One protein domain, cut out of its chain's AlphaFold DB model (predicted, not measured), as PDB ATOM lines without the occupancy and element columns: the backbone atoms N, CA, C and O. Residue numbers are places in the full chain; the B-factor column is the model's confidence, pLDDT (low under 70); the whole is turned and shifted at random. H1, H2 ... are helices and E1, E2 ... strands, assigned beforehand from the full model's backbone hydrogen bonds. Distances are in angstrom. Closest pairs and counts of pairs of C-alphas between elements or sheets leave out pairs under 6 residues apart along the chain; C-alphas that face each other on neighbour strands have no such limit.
ATOM      1  N   GLN A 193     -22.095  29.253  20.824       94.81
ATOM      2  CA  GLN A 193     -20.994  30.166  20.504       94.81
ATOM      3  C   GLN A 193     -20.639  30.226  19.014       94.81
ATOM      4  O   GLN A 193     -20.085  31.223  18.558       94.81
ATOM      5  N   SER A 194     -20.969  29.191  18.241       95.25
ATOM      6  CA  SER A 194     -20.790  29.202  16.785       95.25
ATOM      7  C   SER A 194     -21.748  30.156  16.063       95.25
ATOM      8  O   SER A 194     -21.468  30.528  14.929       95.25
ATOM      9  N   VAL A 195     -22.830  30.603  16.715       95.44
ATOM     10  CA  VAL A 195     -23.795  31.564  16.152       95.44
ATOM     11  C   VAL A 195     -23.283  33.008  16.227       95.44
ATOM     12  O   VAL A 195     -23.790  33.877  15.526       95.44
ATOM     13  N   ARG A 196     -22.231  33.279  17.014       93.81
ATOM     14  CA  ARG A 196     -21.650  34.622  17.201       93.81
ATOM     15  C   ARG A 196     -21.329  35.350  15.900       93.81
ATOM     16  O   ARG A 196     -21.474  36.567  15.840       93.81
ATOM     17  N   GLU A 197     -20.892  34.624  14.875       91.38
ATOM     18  CA  GLU A 197     -20.563  35.226  13.578       91.38
ATOM     19  C   GLU A 197     -21.778  35.907  12.929       91.38
ATOM     20  O   GLU A 197     -21.620  36.941  12.288       91.38
ATOM     21  N   PHE A 198     -22.989  35.401  13.189       93.12
ATOM     22  CA  PHE A 198     -24.249  35.966  12.704       93.12
ATOM     23  C   PHE A 198     -24.796  37.087  13.602       93.12
ATOM     24  O   PHE A 198     -25.777  37.729  13.246       93.12
ATOM     25  N   LEU A 199     -24.181  37.334  14.762       91.50
ATOM     26  CA  LEU A 199     -24.582  38.355  15.742       91.50
ATOM     27  C   LEU A 199     -23.657  39.581  15.744       91.50
ATOM     28  O   LEU A 199     -23.746  40.426  16.632       91.50
ATOM     29  N   SER A 200     -22.712  39.656  14.808       82.50
ATOM     30  CA  SER A 200     -21.664  40.674  14.829       82.50
ATOM     31  C   SER A 200     -21.780  41.667  13.671       82.50
ATOM     32  O   SER A 200     -21.995  41.287  12.523       82.50
ATOM     33  N   GLY A 201     -21.575  42.955  13.974       71.56
ATOM     34  CA  GLY A 201     -21.468  44.037  12.988       71.56
ATOM     35  C   GLY A 201     -22.790  44.711  12.596       71.56
ATOM     36  O   GLY A 201     -23.841  44.473  13.189       71.56
ATOM     37  N   GLU A 202     -22.720  45.567  11.570       67.00
ATOM     38  CA  GLU A 202     -23.867  46.279  10.969       67.00
ATOM     39  C   GLU A 202     -24.764  45.379  10.093       67.00
ATOM     40  O   GLU A 202     -25.624  45.852   9.347       67.00
ATOM     41  N   HIS A 203     -24.597  44.063  10.191       75.31
ATOM     42  CA  HIS A 203     -25.389  43.085   9.457       75.31
ATOM     43  C   HIS A 203     -25.771  41.904  10.352       75.31
ATOM     44  O   HIS A 203     -25.871  40.781   9.861       75.31
ATOM     45  N   SER A 204     -25.964  42.127  11.663       87.69
ATOM     46  CA  SER A 204     -26.391  41.027  12.537       87.69
ATOM     47  C   SER A 204     -27.715  40.469  12.018       87.69
ATOM     48  O   SER A 204     -28.621  41.218  11.641       87.69
ATOM     49  N   ASN A 205     -27.805  39.150  11.935       92.50
ATOM     50  CA  ASN A 205     -28.933  38.477  11.327       92.50
ATOM     51  C   ASN A 205     -30.118  38.474  12.320       92.50
ATOM     52  O   ASN A 205     -29.962  37.951  13.428       92.50
ATOM     53  N   PRO A 206     -31.295  39.027  11.959       92.50
ATOM     54  CA  PRO A 206     -32.477  39.058  12.829       92.50
ATOM     55  C   PRO A 206     -32.849  37.695  13.423       92.50
ATOM     56  O   PRO A 206     -33.066  37.584  14.628       92.50
ATOM     57  N   PHE A 207     -32.803  36.640  12.608       94.19
ATOM     58  CA  PHE A 207     -33.103  35.274  13.032       94.19
ATOM     59  C   PHE A 207     -32.112  34.767  14.089       94.19
ATOM     60  O   PHE A 207     -32.505  34.122  15.058       94.19
ATOM     61  N   ALA A 208     -30.824  35.107  13.954       96.06
ATOM     62  CA  ALA A 208     -29.812  34.778  14.958       96.06
ATOM     63  C   ALA A 208     -30.073  35.486  16.298       96.06
ATOM     64  O   ALA A 208     -29.868  34.888  17.356       96.06
ATOM     65  N   ILE A 209     -30.516  36.750  16.259       95.62
ATOM     66  CA  ILE A 209     -30.820  37.550  17.456       95.62
ATOM     67  C   ILE A 209     -31.977  36.919  18.230       95.62
ATOM     68  O   ILE A 209     -31.882  36.756  19.448       95.62
ATOM     69  N   GLU A 210     -33.052  36.542  17.544       94.81
ATOM     70  CA  GLU A 210     -34.204  35.889  18.170       94.81
ATOM     71  C   GLU A 210     -33.835  34.508  18.724       94.81
ATOM     72  O   GLU A 210     -34.082  34.223  19.899       94.81
ATOM     73  N   TRP A 211     -33.130  33.687  17.934       96.25
ATOM     74  CA  TRP A 211     -32.627  32.381  18.370       96.25
ATOM     75  C   TRP A 211     -31.765  32.485  19.639       96.25
ATOM     76  O   TRP A 211     -31.886  31.671  20.560       96.25
ATOM     77  N   ALA A 212     -30.921  33.519  19.737       96.19
ATOM     78  CA  ALA A 212     -30.071  33.752  20.902       96.19
ATOM     79  C   ALA A 212     -30.870  33.992  22.196       96.19
ATOM     80  O   ALA A 212     -30.384  33.635  23.271       96.19
ATOM     81  N   GLY A 213     -32.103  34.506  22.107       95.44
ATOM     82  CA  GLY A 213     -33.014  34.614  23.250       95.44
ATOM     83  C   GLY A 213     -33.346  33.251  23.874       95.44
ATOM     84  O   GLY A 213     -33.400  33.120  25.097       95.44
ATOM     85  N   TYR A 214     -33.468  32.206  23.051       94.81
ATOM     86  CA  TYR A 214     -33.705  30.827  23.499       94.81
ATOM     87  C   TYR A 214     -32.428  30.113  23.965       94.81
ATOM     88  O   TYR A 214     -32.489  29.220  24.812       94.81
ATOM     89  N   ALA A 215     -31.256  30.531  23.477       94.38
ATOM     90  CA  ALA A 215     -29.968  29.991  23.917       94.38
ATOM     91  C   ALA A 215     -29.612  30.354  25.379       94.38
ATOM     92  O   ALA A 215     -28.674  29.776  25.957       94.38
ATOM     93  N   GLY A 216     -30.367  31.275  25.990       92.75
ATOM     94  CA  GLY A 216     -30.202  31.716  27.372       92.75
ATOM     95  C   GLY A 216     -28.969  32.601  27.556       92.75
ATOM     96  O   GLY A 216     -28.539  33.311  26.653       92.75
ATOM     97  N   GLU A 217     -28.327  32.521  28.724       95.50
ATOM     98  CA  GLU A 217     -27.172  33.377  29.048       95.50
ATOM     99  C   GLU A 217     -25.916  33.128  28.192       95.50
ATOM    100  O   GLU A 217     -24.949  33.882  28.288       95.50
ATOM    101  N   ARG A 218     -25.906  32.090  27.345       95.38
ATOM    102  CA  ARG A 218     -24.745  31.717  26.518       95.38
ATOM    103  C   ARG A 218     -24.330  32.812  25.540       95.38
ATOM    104  O   ARG A 218     -23.146  32.887  25.227       95.38
ATOM    105  N   LEU A 219     -25.289  33.608  25.066       96.12
ATOM    106  CA  LEU A 219     -25.085  34.671  24.076       96.12
ATOM    107  C   LEU A 219     -25.493  36.058  24.603       96.12
ATOM    108  O   LEU A 219     -25.790  36.979  23.842       96.12
ATOM    109  N   LEU A 220     -25.561  36.203  25.930       96.06
ATOM    110  CA  LEU A 220     -26.040  37.431  26.561       96.06
ATOM    111  C   LEU A 220     -25.120  38.617  26.271       96.06
ATOM    112  O   LEU A 220     -25.612  39.718  26.049       96.06
ATOM    113  N   ASP A 221     -23.804  38.406  26.271       94.81
ATOM    114  CA  ASP A 221     -22.840  39.492  26.070       94.81
ATOM    115  C   ASP A 221     -22.916  40.040  24.633       94.81
ATOM    116  O   ASP A 221     -22.805  41.247  24.419       94.81
ATOM    117  N   GLU A 222     -23.189  39.177  23.654       95.06
ATOM    118  CA  GLU A 222     -23.424  39.551  22.259       95.06
ATOM    119  C   GLU A 222     -24.723  40.346  22.116       95.06
ATOM    120  O   GLU A 222     -24.721  41.431  21.532       95.06
ATOM    121  N   LEU A 223     -25.818  39.858  22.713       95.56
ATOM    122  CA  LEU A 223     -27.098  40.570  22.729       95.56
ATOM    123  C   LEU A 223     -26.980  41.937  23.415       95.56
ATOM    124  O   LEU A 223     -27.539  42.920  22.930       95.56
ATOM    125  N   ALA A 224     -26.210  42.031  24.501       94.69
ATOM    126  CA  ALA A 224     -25.934  43.294  25.178       94.69
ATOM    127  C   ALA A 224     -25.157  44.277  24.288       94.69
ATOM    128  O   ALA A 224     -25.420  45.479  24.331       94.69
ATOM    129  N   GLY A 225     -24.241  43.777  23.454       92.38
ATOM    130  CA  GLY A 225     -23.555  44.580  22.441       92.38
ATOM    131  C   GLY A 225     -24.508  45.132  21.377       92.38
ATOM    132  O   GLY A 225     -24.411  46.305  21.018       92.38
ATOM    133  N   ILE A 226     -25.465  44.320  20.914       92.94
ATOM    134  CA  ILE A 226     -26.460  44.709  19.898       92.94
ATOM    135  C   ILE A 226     -27.512  45.676  20.466       92.94
ATOM    136  O   ILE A 226     -28.004  46.549  19.757       92.94
ATOM    137  N   ALA A 227     -27.835  45.583  21.756       91.19
ATOM    138  CA  ALA A 227     -28.833  46.422  22.424       91.19
ATOM    139  C   ALA A 227     -28.559  47.943  22.329       91.19
ATOM    140  O   ALA A 227     -29.472  48.745  22.533       91.19
ATOM    141  N   GLY A 228     -27.326  48.346  22.000       83.75
ATOM    142  CA  GLY A 228     -26.934  49.738  21.745       83.75
ATOM    143  C   GLY A 228     -26.844  50.142  20.264       83.75
ATOM    144  O   GLY A 228     -26.381  51.245  19.978       83.75
ATOM    145  N   THR A 229     -27.221  49.275  19.321       84.69
ATOM    146  CA  THR A 229     -27.119  49.515  17.867       84.69
ATOM    147  C   THR A 229     -28.495  49.758  17.230       84.69
ATOM    148  O   THR A 229     -29.509  49.814  17.919       84.69
ATOM    149  N   TYR A 230     -28.563  49.913  15.904       76.06
ATOM    150  CA  TYR A 230     -29.822  50.103  15.161       76.06
ATOM    151  C   TYR A 230     -30.694  48.826  15.078       76.06
ATOM    152  O   TYR A 230     -31.836  48.893  14.635       76.06
ATOM    153  N   GLN A 231     -30.188  47.661  15.505       77.94
ATOM    154  CA  GLN A 231     -30.951  46.399  15.599       77.94
ATOM    155  C   GLN A 231     -31.430  46.100  17.025       77.94
ATOM    156  O   GLN A 231     -31.852  44.984  17.334       77.94
ATOM    157  N   CYS A 232     -31.386  47.091  17.915       83.00
ATOM    158  CA  CYS A 232     -31.636  46.890  19.336       83.00
ATOM    159  C   CYS A 232     -33.055  46.409  19.670       83.00
ATOM    160  O   CYS A 232     -33.224  45.735  20.679       83.00
ATOM    161  N   GLY A 233     -34.055  46.674  18.818       90.62
ATOM    162  CA  GLY A 233     -35.437  46.239  19.049       90.62
ATOM    163  C   GLY A 233     -35.573  44.729  19.273       90.62
ATOM    164  O   GLY A 233     -36.138  44.316  20.284       90.62
ATOM    165  N   LEU A 234     -34.999  43.911  18.383       92.44
ATOM    166  CA  LEU A 234     -35.009  42.449  18.527       92.44
ATOM    167  C   LEU A 234     -34.136  41.996  19.698       92.44
ATOM    168  O   LEU A 234     -34.537  41.123  20.461       92.44
ATOM    169  N   ALA A 235     -32.982  42.639  19.907       95.38
ATOM    170  CA  ALA A 235     -32.116  42.316  21.036       95.38
ATOM    171  C   ALA A 235     -32.814  42.555  22.386       95.38
ATOM    172  O   ALA A 235     -32.635  41.759  23.306       95.38
ATOM    173  N   TYR A 236     -33.645  43.598  22.509       96.56
ATOM    174  CA  TYR A 236     -34.438  43.839  23.715       96.56
ATOM    175  C   TYR A 236     -35.427  42.702  23.980       96.56
ATOM    176  O   TYR A 236     -35.493  42.206  25.105       96.56
ATOM    177  N   LEU A 237     -36.152  42.251  22.953       95.31
ATOM    178  CA  LEU A 237     -37.096  41.137  23.075       95.31
ATOM    179  C   LEU A 237     -36.373  39.830  23.441       95.31
ATOM    180  O   LEU A 237     -36.798  39.139  24.366       95.31
ATOM    181  N   SER A 238     -35.229  39.541  22.816       96.06
ATOM    182  CA  SER A 238     -34.405  38.372  23.153       96.06
ATOM    183  C   SER A 238     -33.847  38.425  24.579       96.06
ATOM    184  O   SER A 238     -33.852  37.419  25.285       96.06
ATOM    185  N   LEU A 239     -33.396  39.592  25.054       97.69
ATOM    186  CA  LEU A 239     -32.945  39.771  26.441       97.69
ATOM    187  C   LEU A 239     -34.093  39.579  27.443       97.69
ATOM    188  O   LEU A 239     -33.896  38.975  28.500       97.69
ATOM    189  N   ALA A 240     -35.294  40.055  27.111       96.50
ATOM    190  CA  ALA A 240     -36.483  39.825  27.922       96.50
ATOM    191  C   ALA A 240     -36.848  38.335  27.991       96.50
ATOM    192  O   ALA A 240     -37.110  37.829  29.081       96.50
ATOM    193  N   GLN A 241     -36.761  37.623  26.862       95.56
ATOM    194  CA  GLN A 241     -36.962  36.174  26.782       95.56
ATOM    195  C   GLN A 241     -35.973  35.397  27.672       95.56
ATOM    196  O   GLN A 241     -36.368  34.434  28.329       95.56
ATOM    197  N   ILE A 242     -34.705  35.825  27.747       96.56
ATOM    198  CA  ILE A 242     -33.704  35.227  28.650       96.56
ATOM    199  C   ILE A 242     -34.114  35.402  30.120       96.56
ATOM    200  O   ILE A 242     -33.938  34.492  30.932       96.56
ATOM    201  N   GLY A 243     -34.633  36.578  30.486       95.44
ATOM    202  CA  GLY A 243     -35.288  36.827  31.775       95.44
ATOM    203  C   GLY A 243     -34.404  36.758  33.030       95.44
ATOM    204  O   GLY A 243     -34.904  36.974  34.139       95.44
ATOM    205  N   THR A 244     -33.099  36.485  32.908       96.44
ATOM    206  CA  THR A 244     -32.176  36.414  34.052       96.44
ATOM    207  C   THR A 244     -31.845  37.794  34.611       96.44
ATOM    208  O   THR A 244     -31.960  38.804  33.922       96.44
ATOM    209  N   ALA A 245     -31.378  37.863  35.863       96.00
ATOM    210  CA  ALA A 245     -31.014  39.134  36.499       96.00
ATOM    211  C   ALA A 245     -29.997  39.944  35.671       96.00
ATOM    212  O   ALA A 245     -30.123  41.162  35.568       96.00
ATOM    213  N   LYS A 246     -29.034  39.265  35.029       96.88
ATOM    214  CA  LYS A 246     -28.056  39.908  34.145       96.88
ATOM    215  C   LYS A 246     -28.732  40.493  32.900       96.88
ATOM    216  O   LYS A 246     -28.462  41.639  32.565       96.88
ATOM    217  N   ALA A 247     -29.639  39.756  32.255       97.25
ATOM    218  CA  ALA A 247     -30.362  40.246  31.080       97.25
ATOM    219  C   ALA A 247     -31.282  41.431  31.420       97.25
ATOM    220  O   ALA A 247     -31.301  42.428  30.699       97.25
ATOM    221  N   LYS A 248     -31.968  41.375  32.572       96.12
ATOM    222  CA  LYS A 248     -32.770  42.496  33.090       96.12
ATOM    223  C   LYS A 248     -31.916  43.741  33.318       96.12
ATOM    224  O   LYS A 248     -32.320  44.828  32.920       96.12
ATOM    225  N   GLN A 249     -30.730  43.585  33.912       96.31
ATOM    226  CA  GLN A 249     -29.810  44.705  34.111       96.31
ATOM    227  C   GLN A 249     -29.403  45.343  32.780       96.31
ATOM    228  O   GLN A 249     -29.425  46.564  32.674       96.31
ATOM    229  N   VAL A 250     -29.107  44.536  31.751       96.50
ATOM    230  CA  VAL A 250     -28.803  45.062  30.412       96.50
ATOM    231  C   VAL A 250     -29.966  45.901  29.886       96.50
ATOM    232  O   VAL A 250     -29.724  46.999  29.405       96.50
ATOM    233  N   LEU A 251     -31.217  45.444  30.005       96.88
ATOM    234  CA  LEU A 251     -32.385  46.226  29.574       96.88
ATOM    235  C   LEU A 251     -32.513  47.552  30.340       96.88
ATOM    236  O   LEU A 251     -32.752  48.591  29.727       96.88
ATOM    237  N   PHE A 252     -32.311  47.538  31.661       95.62
ATOM    238  CA  PHE A 252     -32.352  48.756  32.474       95.62
ATOM    239  C   PHE A 252     -31.256  49.757  32.097       95.62
ATOM    240  O   PHE A 252     -31.537  50.949  31.979       95.62
ATOM    241  N   ASP A 253     -30.043  49.286  31.805       95.19
ATOM    242  CA  ASP A 253     -28.930  50.138  31.366       95.19
ATOM    243  C   ASP A 253     -29.215  50.844  30.024       95.19
ATOM    244  O   ASP A 253     -28.573  51.849  29.690       95.19
ATOM    245  N   GLN A 254     -30.184  50.340  29.248       95.38
ATOM    246  CA  GLN A 254     -30.612  50.925  27.976       95.38
ATOM    247  C   GLN A 254     -31.752  51.934  28.122       95.38
ATOM    248  O   GLN A 254     -32.026  52.639  27.157       95.38
ATOM    249  N   VAL A 255     -32.393  52.081  29.289       94.31
ATOM    250  CA  VAL A 255     -33.540  52.998  29.454       94.31
ATOM    251  C   VAL A 255     -33.175  54.424  29.059       94.31
ATOM    252  O   VAL A 255     -33.875  55.026  28.252       94.31
ATOM    253  N   GLU A 256     -32.049  54.950  29.536       91.38
ATOM    254  CA  GLU A 256     -31.606  56.306  29.181       91.38
ATOM    255  C   GLU A 256     -30.935  56.383  27.801       91.38
ATOM    256  O   GLU A 256     -30.899  57.448  27.186       91.38
ATOM    257  N   ARG A 257     -30.370  55.265  27.328       91.56
ATOM    258  CA  ARG A 257     -29.523  55.182  26.122       91.56
ATOM    259  C   ARG A 257     -30.251  54.642  24.894       91.56
ATOM    260  O   ARG A 257     -29.626  54.503  23.845       91.56
ATOM    261  N   CYS A 258     -31.540  54.337  25.026       92.31
ATOM    262  CA  CYS A 258     -32.339  53.705  23.990       92.31
ATOM    263  C   CYS A 258     -32.258  54.514  22.685       92.31
ATOM    264  O   CYS A 258     -32.589  55.708  22.687       92.31
ATOM    265  N   PRO A 259     -31.811  53.905  21.572       88.94
ATOM    266  CA  PRO A 259     -31.790  54.569  20.282       88.94
ATOM    267  C   PRO A 259     -33.197  55.000  19.857       88.94
ATOM    268  O   PRO A 259     -34.181  54.279  20.037       88.94
ATOM    269  N   LYS A 260     -33.286  56.186  19.252       88.31
ATOM    270  CA  LYS A 260     -34.555  56.740  18.774       88.31
ATOM    271  C   LYS A 260     -35.234  55.780  17.793       88.31
ATOM    272  O   LYS A 260     -34.606  55.353  16.829       88.31
ATOM    273  N   GLY A 261     -36.527  55.535  17.985       87.12
ATOM    274  CA  GLY A 261     -37.329  54.607  17.184       87.12
ATOM    275  C   GLY A 261     -37.496  53.223  17.817       87.12
ATOM    276  O   GLY A 261     -38.329  52.455  17.344       87.12
ATOM    277  N   HIS A 262     -36.760  52.916  18.888       91.56
ATOM    278  CA  HIS A 262     -36.820  51.628  19.584       91.56
ATOM    279  C   HIS A 262     -37.392  51.724  21.002       91.56
ATOM    280  O   HIS A 262     -37.401  50.734  21.737       91.56
ATOM    281  N   GLU A 263     -37.922  52.889  21.381       92.12
ATOM    282  CA  GLU A 263     -38.481  53.135  22.710       92.12
ATOM    283  C   GLU A 263     -39.644  52.178  23.014       92.12
ATOM    284  O   GLU A 263     -39.747  51.651  24.122       92.12
ATOM    285  N   THR A 264     -40.482  51.896  22.008       89.81
ATOM    286  CA  THR A 264     -41.592  50.937  22.104       89.81
ATOM    287  C   THR A 264     -41.093  49.523  22.373       89.81
ATOM    288  O   THR A 264     -41.619  48.858  23.261       89.81
ATOM    289  N   SER A 265     -40.076  49.064  21.635       92.19
ATOM    290  CA  SER A 265     -39.532  47.709  21.779       92.19
ATOM    291  C   SER A 265     -38.888  47.512  23.149       92.19
ATOM    292  O   SER A 265     -39.109  46.481  23.778       92.19
ATOM    293  N   LEU A 266     -38.149  48.511  23.655       95.06
ATOM    294  CA  LEU A 266     -37.572  48.443  25.001       95.06
ATOM    295  C   LEU A 266     -38.660  48.427  26.080       95.06
ATOM    296  O   LEU A 266     -38.590  47.629  27.013       95.06
ATOM    297  N   ALA A 267     -39.689  49.269  25.947       88.50
ATOM    298  CA  ALA A 267     -40.814  49.275  26.877       88.50
ATOM    299  C   ALA A 267     -41.572  47.936  26.866       88.50
ATOM    300  O   ALA A 267     -41.881  47.404  27.927       88.50
ATOM    301  N   GLN A 268     -41.815  47.346  25.692       89.56
ATOM    302  CA  GLN A 268     -42.436  46.022  25.568       89.56
ATOM    303  C   GLN A 268     -41.582  44.919  26.207       89.56
ATOM    304  O   GLN A 268     -42.111  44.089  26.941       89.56
ATOM    305  N   ALA A 269     -40.268  44.939  25.975       92.69
ATOM    306  CA  ALA A 269     -39.326  43.997  26.575       92.69
ATOM    307  C   ALA A 269     -39.300  44.095  28.108       92.69
ATOM    308  O   ALA A 269     -39.324  43.083  28.800       92.69
ATOM    309  N   LEU A 270     -39.283  45.310  28.660       91.19
ATOM    310  CA  LEU A 270     -39.353  45.532  30.107       91.19
ATOM    311  C   LEU A 270     -40.715  45.094  30.676       91.19
ATOM    312  O   LEU A 270     -40.773  44.451  31.723       91.19
ATOM    313  N   HIS A 271     -41.809  45.369  29.966       89.81
ATOM    314  CA  HIS A 271     -43.148  44.944  30.371       89.81
ATOM    315  C   HIS A 271     -43.282  43.418  30.454       89.81
ATOM    316  O   HIS A 271     -43.790  42.906  31.451       89.81
ATOM    317  N   SER A 272     -42.773  42.678  29.463       88.12
ATOM    318  CA  SER A 272     -42.895  41.212  29.426       88.12
ATOM    319  C   SER A 272     -42.152  40.502  30.566       88.12
ATOM    320  O   SER A 272     -42.517  39.387  30.936       88.12
ATOM    321  N   ILE A 273     -41.164  41.158  31.187       88.12
ATOM    322  CA  ILE A 273     -40.463  40.666  32.387       88.12
ATOM    323  C   ILE A 273     -41.021  41.227  33.708       88.12
ATOM    324  O   ILE A 273     -40.373  41.078  34.756       88.12
ATOM    325  N   GLY A 274     -42.199  41.857  33.661       84.75
ATOM    326  CA  GLY A 274     -42.953  42.348  34.814       84.75
ATOM    327  C   GLY A 274     -42.565  43.743  35.304       84.75
ATOM    328  O   GLY A 274     -42.878  44.081  36.445       84.75
ATOM    329  N   VAL A 275     -41.868  44.549  34.498       83.88
ATOM    330  CA  VAL A 275     -41.574  45.947  34.851       83.88
ATOM    331  C   VAL A 275     -42.776  46.818  34.479       83.88
ATOM    332  O   VAL A 275     -43.224  46.765  33.330       83.88
ATOM    333  N   PRO A 276     -43.302  47.648  35.398       83.81
ATOM    334  CA  PRO A 276     -44.362  48.588  35.065       83.81
ATOM    335  C   PRO A 276     -43.924  49.536  33.946       83.81
ATOM    336  O   PRO A 276     -42.905  50.230  34.048       83.81
ATOM    337  N   THR A 277     -44.708  49.575  32.870       81.38
ATOM    338  CA  THR A 277     -44.487  50.481  31.742       81.38
ATOM    339  C   THR A 277     -45.751  51.258  31.420       81.38
ATOM    340  O   THR A 277     -46.863  50.851  31.755       81.38
ATOM    341  N   ARG A 278     -45.587  52.420  30.790       79.38
ATOM    342  CA  ARG A 278     -46.693  53.293  30.409       79.38
ATOM    343  C   ARG A 278     -46.421  53.942  29.068       79.38
ATOM    344  O   ARG A 278     -45.306  54.380  28.793       79.38
ATOM    345  N   HIS A 279     -47.467  54.077  28.264       82.19
ATOM    346  CA  HIS A 279     -47.435  54.837  27.022       82.19
ATOM    347  C   HIS A 279     -48.268  56.112  27.175       82.19
ATOM    348  O   HIS A 279     -49.459  56.063  27.467       82.19
ATOM    349  N   GLU A 280     -47.630  57.265  26.988       78.56
ATOM    350  CA  GLU A 280     -48.275  58.574  26.976       78.56
ATOM    351  C   GLU A 280     -48.250  59.178  25.572       78.56
ATOM    352  O   GLU A 280     -47.274  59.057  24.827       78.56
ATOM    353  N   ILE A 281     -49.333  59.867  25.219       73.31
ATOM    354  CA  ILE A 281     -49.434  60.650  23.991       73.31
ATOM    355  C   ILE A 281     -49.610  62.104  24.416       73.31
ATOM    356  O   ILE A 281     -50.673  62.494  24.899       73.31
ATOM    357  N   ALA A 282     -48.549  62.893  24.276       69.12
ATOM    358  CA  ALA A 282     -48.580  64.317  24.583       69.12
ATOM    359  C   ALA A 282     -49.238  65.123  23.449       69.12
ATOM    360  O   ALA A 282     -49.446  64.626  22.332       69.12
ATOM    361  N   ASP A 283     -49.502  66.405  23.721       52.47
ATOM    362  CA  ASP A 283     -49.963  67.366  22.720       52.47
ATOM    363  C   ASP A 283     -49.084  67.291  21.461       52.47
ATOM    364  O   ASP A 283     -47.852  67.294  21.545       52.47
ATOM    365  N   LYS A 284     -49.730  67.253  20.286       65.69
ATOM    366  CA  LYS A 284     -49.121  67.025  18.955       65.69
ATOM    367  C   LYS A 284     -48.770  65.566  18.621       65.69
ATOM    368  O   LYS A 284     -47.892  65.345  17.794       65.69
ATOM    369  N   GLN A 285     -49.458  64.587  19.217       73.06
ATOM    370  CA  GLN A 285     -49.289  63.155  18.904       73.06
ATOM    371  C   GLN A 285     -47.865  62.638  19.161       73.06
ATOM    372  O   GLN A 285     -47.403  61.706  18.508       73.06
ATOM    373  N   LYS A 286     -47.135  63.239  20.108       76.56
ATOM    374  CA  LYS A 286     -45.812  62.733  20.477       76.56
ATOM    375  C   LYS A 286     -45.984  61.555  21.434       76.56
ATOM    376  O   LYS A 286     -46.443  61.742  22.558       76.56
ATOM    377  N   HIS A 287     -45.590  60.368  20.985       81.81
ATOM    378  CA  HIS A 287     -45.560  59.154  21.796       81.81
ATOM    379  C   HIS A 287     -44.375  59.218  22.767       81.81
ATOM    380  O   HIS A 287     -43.285  59.662  22.403       81.81
ATOM    381  N   THR A 288     -44.588  58.837  24.021       79.56
ATOM    382  CA  THR A 288     -43.565  58.780  25.068       79.56
ATOM    383  C   THR A 288     -43.782  57.512  25.878       79.56
ATOM    384  O   THR A 288     -44.901  57.239  26.307       79.56
ATOM    385  N   TYR A 289     -42.722  56.735  26.068       84.75
ATOM    386  CA  TYR A 289     -42.757  55.494  26.831       84.75
ATOM    387  C   TYR A 289     -42.050  55.721  28.159       84.75
ATOM    388  O   TYR A 289     -40.970  56.313  28.193       84.75
ATOM    389  N   LEU A 290     -42.684  55.305  29.249       82.56
ATOM    390  CA  LEU A 290     -42.155  55.439  30.596       82.56
ATOM    391  C   LEU A 290     -42.032  54.070  31.243       82.56
ATOM    392  O   LEU A 290     -42.855  53.189  30.999       82.56
ATOM    393  N   VAL A 291     -41.023  53.925  32.092       85.81
ATOM    394  CA  VAL A 291     -40.749  52.704  32.846       85.81
ATOM    395  C   VAL A 291     -40.517  53.055  34.307       85.81
ATOM    396  O   VAL A 291     -39.966  54.115  34.611       85.81
ATOM    397  N   GLN A 292     -40.944  52.179  35.207       85.25
ATOM    398  CA  GLN A 292     -40.687  52.310  36.635       85.25
ATOM    399  C   GLN A 292     -39.890  51.084  37.098       85.25
ATOM    400  O   GLN A 292     -40.477  50.011  37.229       85.25
ATOM    401  N   PRO A 293     -38.563  51.192  37.309       83.38
ATOM    402  CA  PRO A 293     -37.740  50.016  37.604       83.38
ATOM    403  C   PRO A 293     -38.099  49.331  38.925       83.38
ATOM    404  O   PRO A 293     -38.029  48.104  39.015       83.38
ATOM    405  N   SER A 294     -38.521  50.104  39.930       81.69
ATOM    406  CA  SER A 294     -39.070  49.587  41.183       81.69
ATOM    407  C   SER A 294     -40.171  50.500  41.742       81.69
ATOM    408  O   SER A 294     -40.213  51.685  41.403       81.69
ATOM    409  N   PRO A 295     -41.050  49.993  42.627       73.69
ATOM    410  CA  PRO A 295     -42.123  50.791  43.234       73.69
ATOM    411  C   PRO A 295     -41.642  52.034  43.999       73.69
ATOM    412  O   PRO A 295     -42.401  52.986  44.171       73.69
ATOM    413  N   GLU A 296     -40.397  52.022  44.483       82.00
ATOM    414  CA  GLU A 296     -39.773  53.123  45.221       82.00
ATOM    415  C   GLU A 296     -39.106  54.167  44.314       82.00
ATOM    416  O   GLU A 296     -38.779  55.260  44.781       82.00
ATOM    417  N   GLU A 297     -38.886  53.838  43.040       82.06
ATOM    418  CA  GLU A 297     -38.243  54.721  42.075       82.06
ATOM    419  C   GLU A 297     -39.258  55.566  41.295       82.06
ATOM    420  O   GLU A 297     -40.408  55.183  41.062       82.06
ATOM    421  N   ASP A 298     -38.808  56.752  40.887       84.06
ATOM    422  CA  ASP A 298     -39.566  57.633  40.006       84.06
ATOM    423  C   ASP A 298     -39.651  57.041  38.587       84.06
ATOM    424  O   ASP A 298     -38.766  56.315  38.128       84.06
ATOM    425  N   TRP A 299     -40.699  57.416  37.851       84.62
ATOM    426  CA  TRP A 299     -40.856  57.031  36.450       84.62
ATOM    427  C   TRP A 299     -39.748  57.646  35.589       84.62
ATOM    428  O   TRP A 299     -39.459  58.841  35.688       84.62
ATOM    429  N   GLN A 300     -39.172  56.854  34.693       87.81
ATOM    430  CA  GLN A 300     -38.129  57.279  33.760       87.81
ATOM    431  C   GLN A 300     -38.675  57.288  32.334       87.81
ATOM    432  O   GLN A 300     -39.407  56.377  31.945       87.81
ATOM    433  N   ILE A 301     -38.339  58.313  31.547       86.56
ATOM    434  CA  ILE A 301     -38.710  58.379  30.127       86.56
ATOM    435  C   ILE A 301     -37.672  57.620  29.293       86.56
ATOM    436  O   ILE A 301     -36.507  58.018  29.258       86.56
ATOM    437  N   VAL A 302     -38.109  56.597  28.558       89.00
ATOM    438  CA  VAL A 302     -37.247  55.793  27.678       89.00
ATOM    439  C   VAL A 302     -36.585  56.665  26.603       89.00
ATOM    440  O   VAL A 302     -37.230  57.514  25.985       89.00
ATOM    441  N   GLY A 303     -35.286  56.453  26.386       87.75
ATOM    442  CA  GLY A 303     -34.436  57.203  25.459       87.75
ATOM    443  C   GLY A 303     -33.967  58.557  25.995       87.75
ATOM    444  O   GLY A 303     -33.420  59.364  25.241       87.75
ATOM    445  N   THR A 304     -34.209  58.859  27.275       81.31
ATOM    446  CA  THR A 304     -33.781  60.119  27.890       81.31
ATOM    447  C   THR A 304     -33.364  59.924  29.346       81.31
ATOM    448  O   THR A 304     -33.849  59.028  30.021       81.31
ATOM    449  N   SER A 305     -32.550  60.834  29.881       73.56
ATOM    450  CA  SER A 305     -32.249  60.905  31.321       73.56
ATOM    451  C   SER A 305     -33.316  61.659  32.139       73.56
ATOM    452  O   SER A 305     -33.062  62.087  33.266       73.56
ATOM    453  N   HIS A 306     -34.501  61.915  31.568       68.81
ATOM    454  CA  HIS A 306     -35.544  62.677  32.254       68.81
ATOM    455  C   HIS A 306     -36.319  61.784  33.225       68.81
ATOM    456  O   HIS A 306     -36.943  60.799  32.829       68.81
ATOM    457  N   ILE A 307     -36.333  62.205  34.490       72.38
ATOM    458  CA  ILE A 307     -37.073  61.561  35.574       72.38
ATOM    459  C   ILE A 307     -38.371  62.330  35.819       72.38
ATOM    460  O   ILE A 307     -38.367  63.540  36.071       72.38
ATOM    461  N   VAL A 308     -39.492  61.619  35.773       67.69
ATOM    462  CA  VAL A 308     -40.822  62.144  36.061       67.69
ATOM    463  C   VAL A 308     -41.164  61.823  37.507       67.69
ATOM    464  O   VAL A 308     -41.631  60.735  37.840       67.69
ATOM    465  N   LYS A 309     -40.965  62.819  38.376       53.81
ATOM    466  CA  LYS A 309     -41.407  62.746  39.769       53.81
ATOM    467  C   LYS A 309     -42.916  62.769  39.823       53.81
ATOM    468  O   LYS A 309     -43.534  63.819  39.612       53.81
ATOM    469  N   ARG A 310     -43.523  61.634  40.145       55.75
ATOM    470  CA  ARG A 310     -44.955  61.609  40.403       55.75
ATOM    471  C   ARG A 310     -45.176  61.918  41.874       55.75
ATOM    472  O   ARG A 310     -44.711  61.210  42.760       55.75
ATOM    473  N   LYS A 311     -45.944  62.970  42.159       50.97
ATOM    474  CA  LYS A 311     -46.650  63.012  43.438       50.97
ATOM    475  C   LYS A 311     -47.675  61.889  43.382       50.97
ATOM    476  O   LYS A 311     -48.665  62.033  42.667       50.97
TER     477      LYS A 311
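AT A GLANCE: This is residues 193 to 311 of the 439 residues of an uncharacterized protein of Blastopirellula marina (UniProt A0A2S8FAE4). Six helices zigzag in two rows, H1, H3 and H5 in one and H2, H4 and H6, running the other way, in the second; a small three-stranded sheet caps the H6 end. The printed part has 119 residues with helices H1 to H6, then strands E1 to E3, a meander, each strand the antiparallel neighbour of the one before, in the order E1 E2 E3. The class is mixed, helices and strands; the whole is compact, radius of gyration of the C-alphas 14.5 A, spanning 50 by 30 by 19 A.

HOW THE PARTS SIT: H1, residues 193 to 199, and H2, residues 206 to 214, form a helical hairpin, closest C-alphas Phe 198 and Ala 208, 6.1 A. H3, residues 216 to 226, touches H1, closest C-alphas Leu 199 and Glu 222, 6.7 A. H4, residues 232 to 242, touches H2 the same way at a shallow tilt of 19 degrees, closest C-alphas Gly 213 and Ser 238, 4.0 A. H5, residues 245 to 253, touches H3, closest C-alphas Ala 224 and Val 250, 6.2 A. H6, residues 263 to 272, touches H4, closest C-alphas Leu 237 and Ala 269, 5.0 A. E1, residues 277 to 282, and E2, residues 286 to 291, pair with N 278 and O 290 at 2.8 A; E2 and E3, residues 299 to 301, with N 300 and O 291 at 2.9 A. H6 is on the sheet, height 8.3 A, making two layers, a helix on one face. Every O i to N i+4 pair is within hydrogen-bond range in H4, H5 and H6, against 4 of 5 in H2, 4 of 7 in H3 and 0 of 3 in H1, where 3 of 4 O i to N i+3 pairs are.

IN THESE COORDINATES: H1 begins at C-alpha 193 (-20.994, 30.166, 20.504); E3 ends at C-alpha 301 (-38.710, 58.379, 30.127). H3 is 15.4 A long, H4 15.1 A, E1 16.1 A and E2 16.7 A.

THE WHOLE: The C-alphas farthest apart, of Ser 194 and Lys 311, are 50.2 A apart. The printed part has no cut and no long link; pLDDT is under 70 at residues 202, 282 to 284, 306 and 308 to 311.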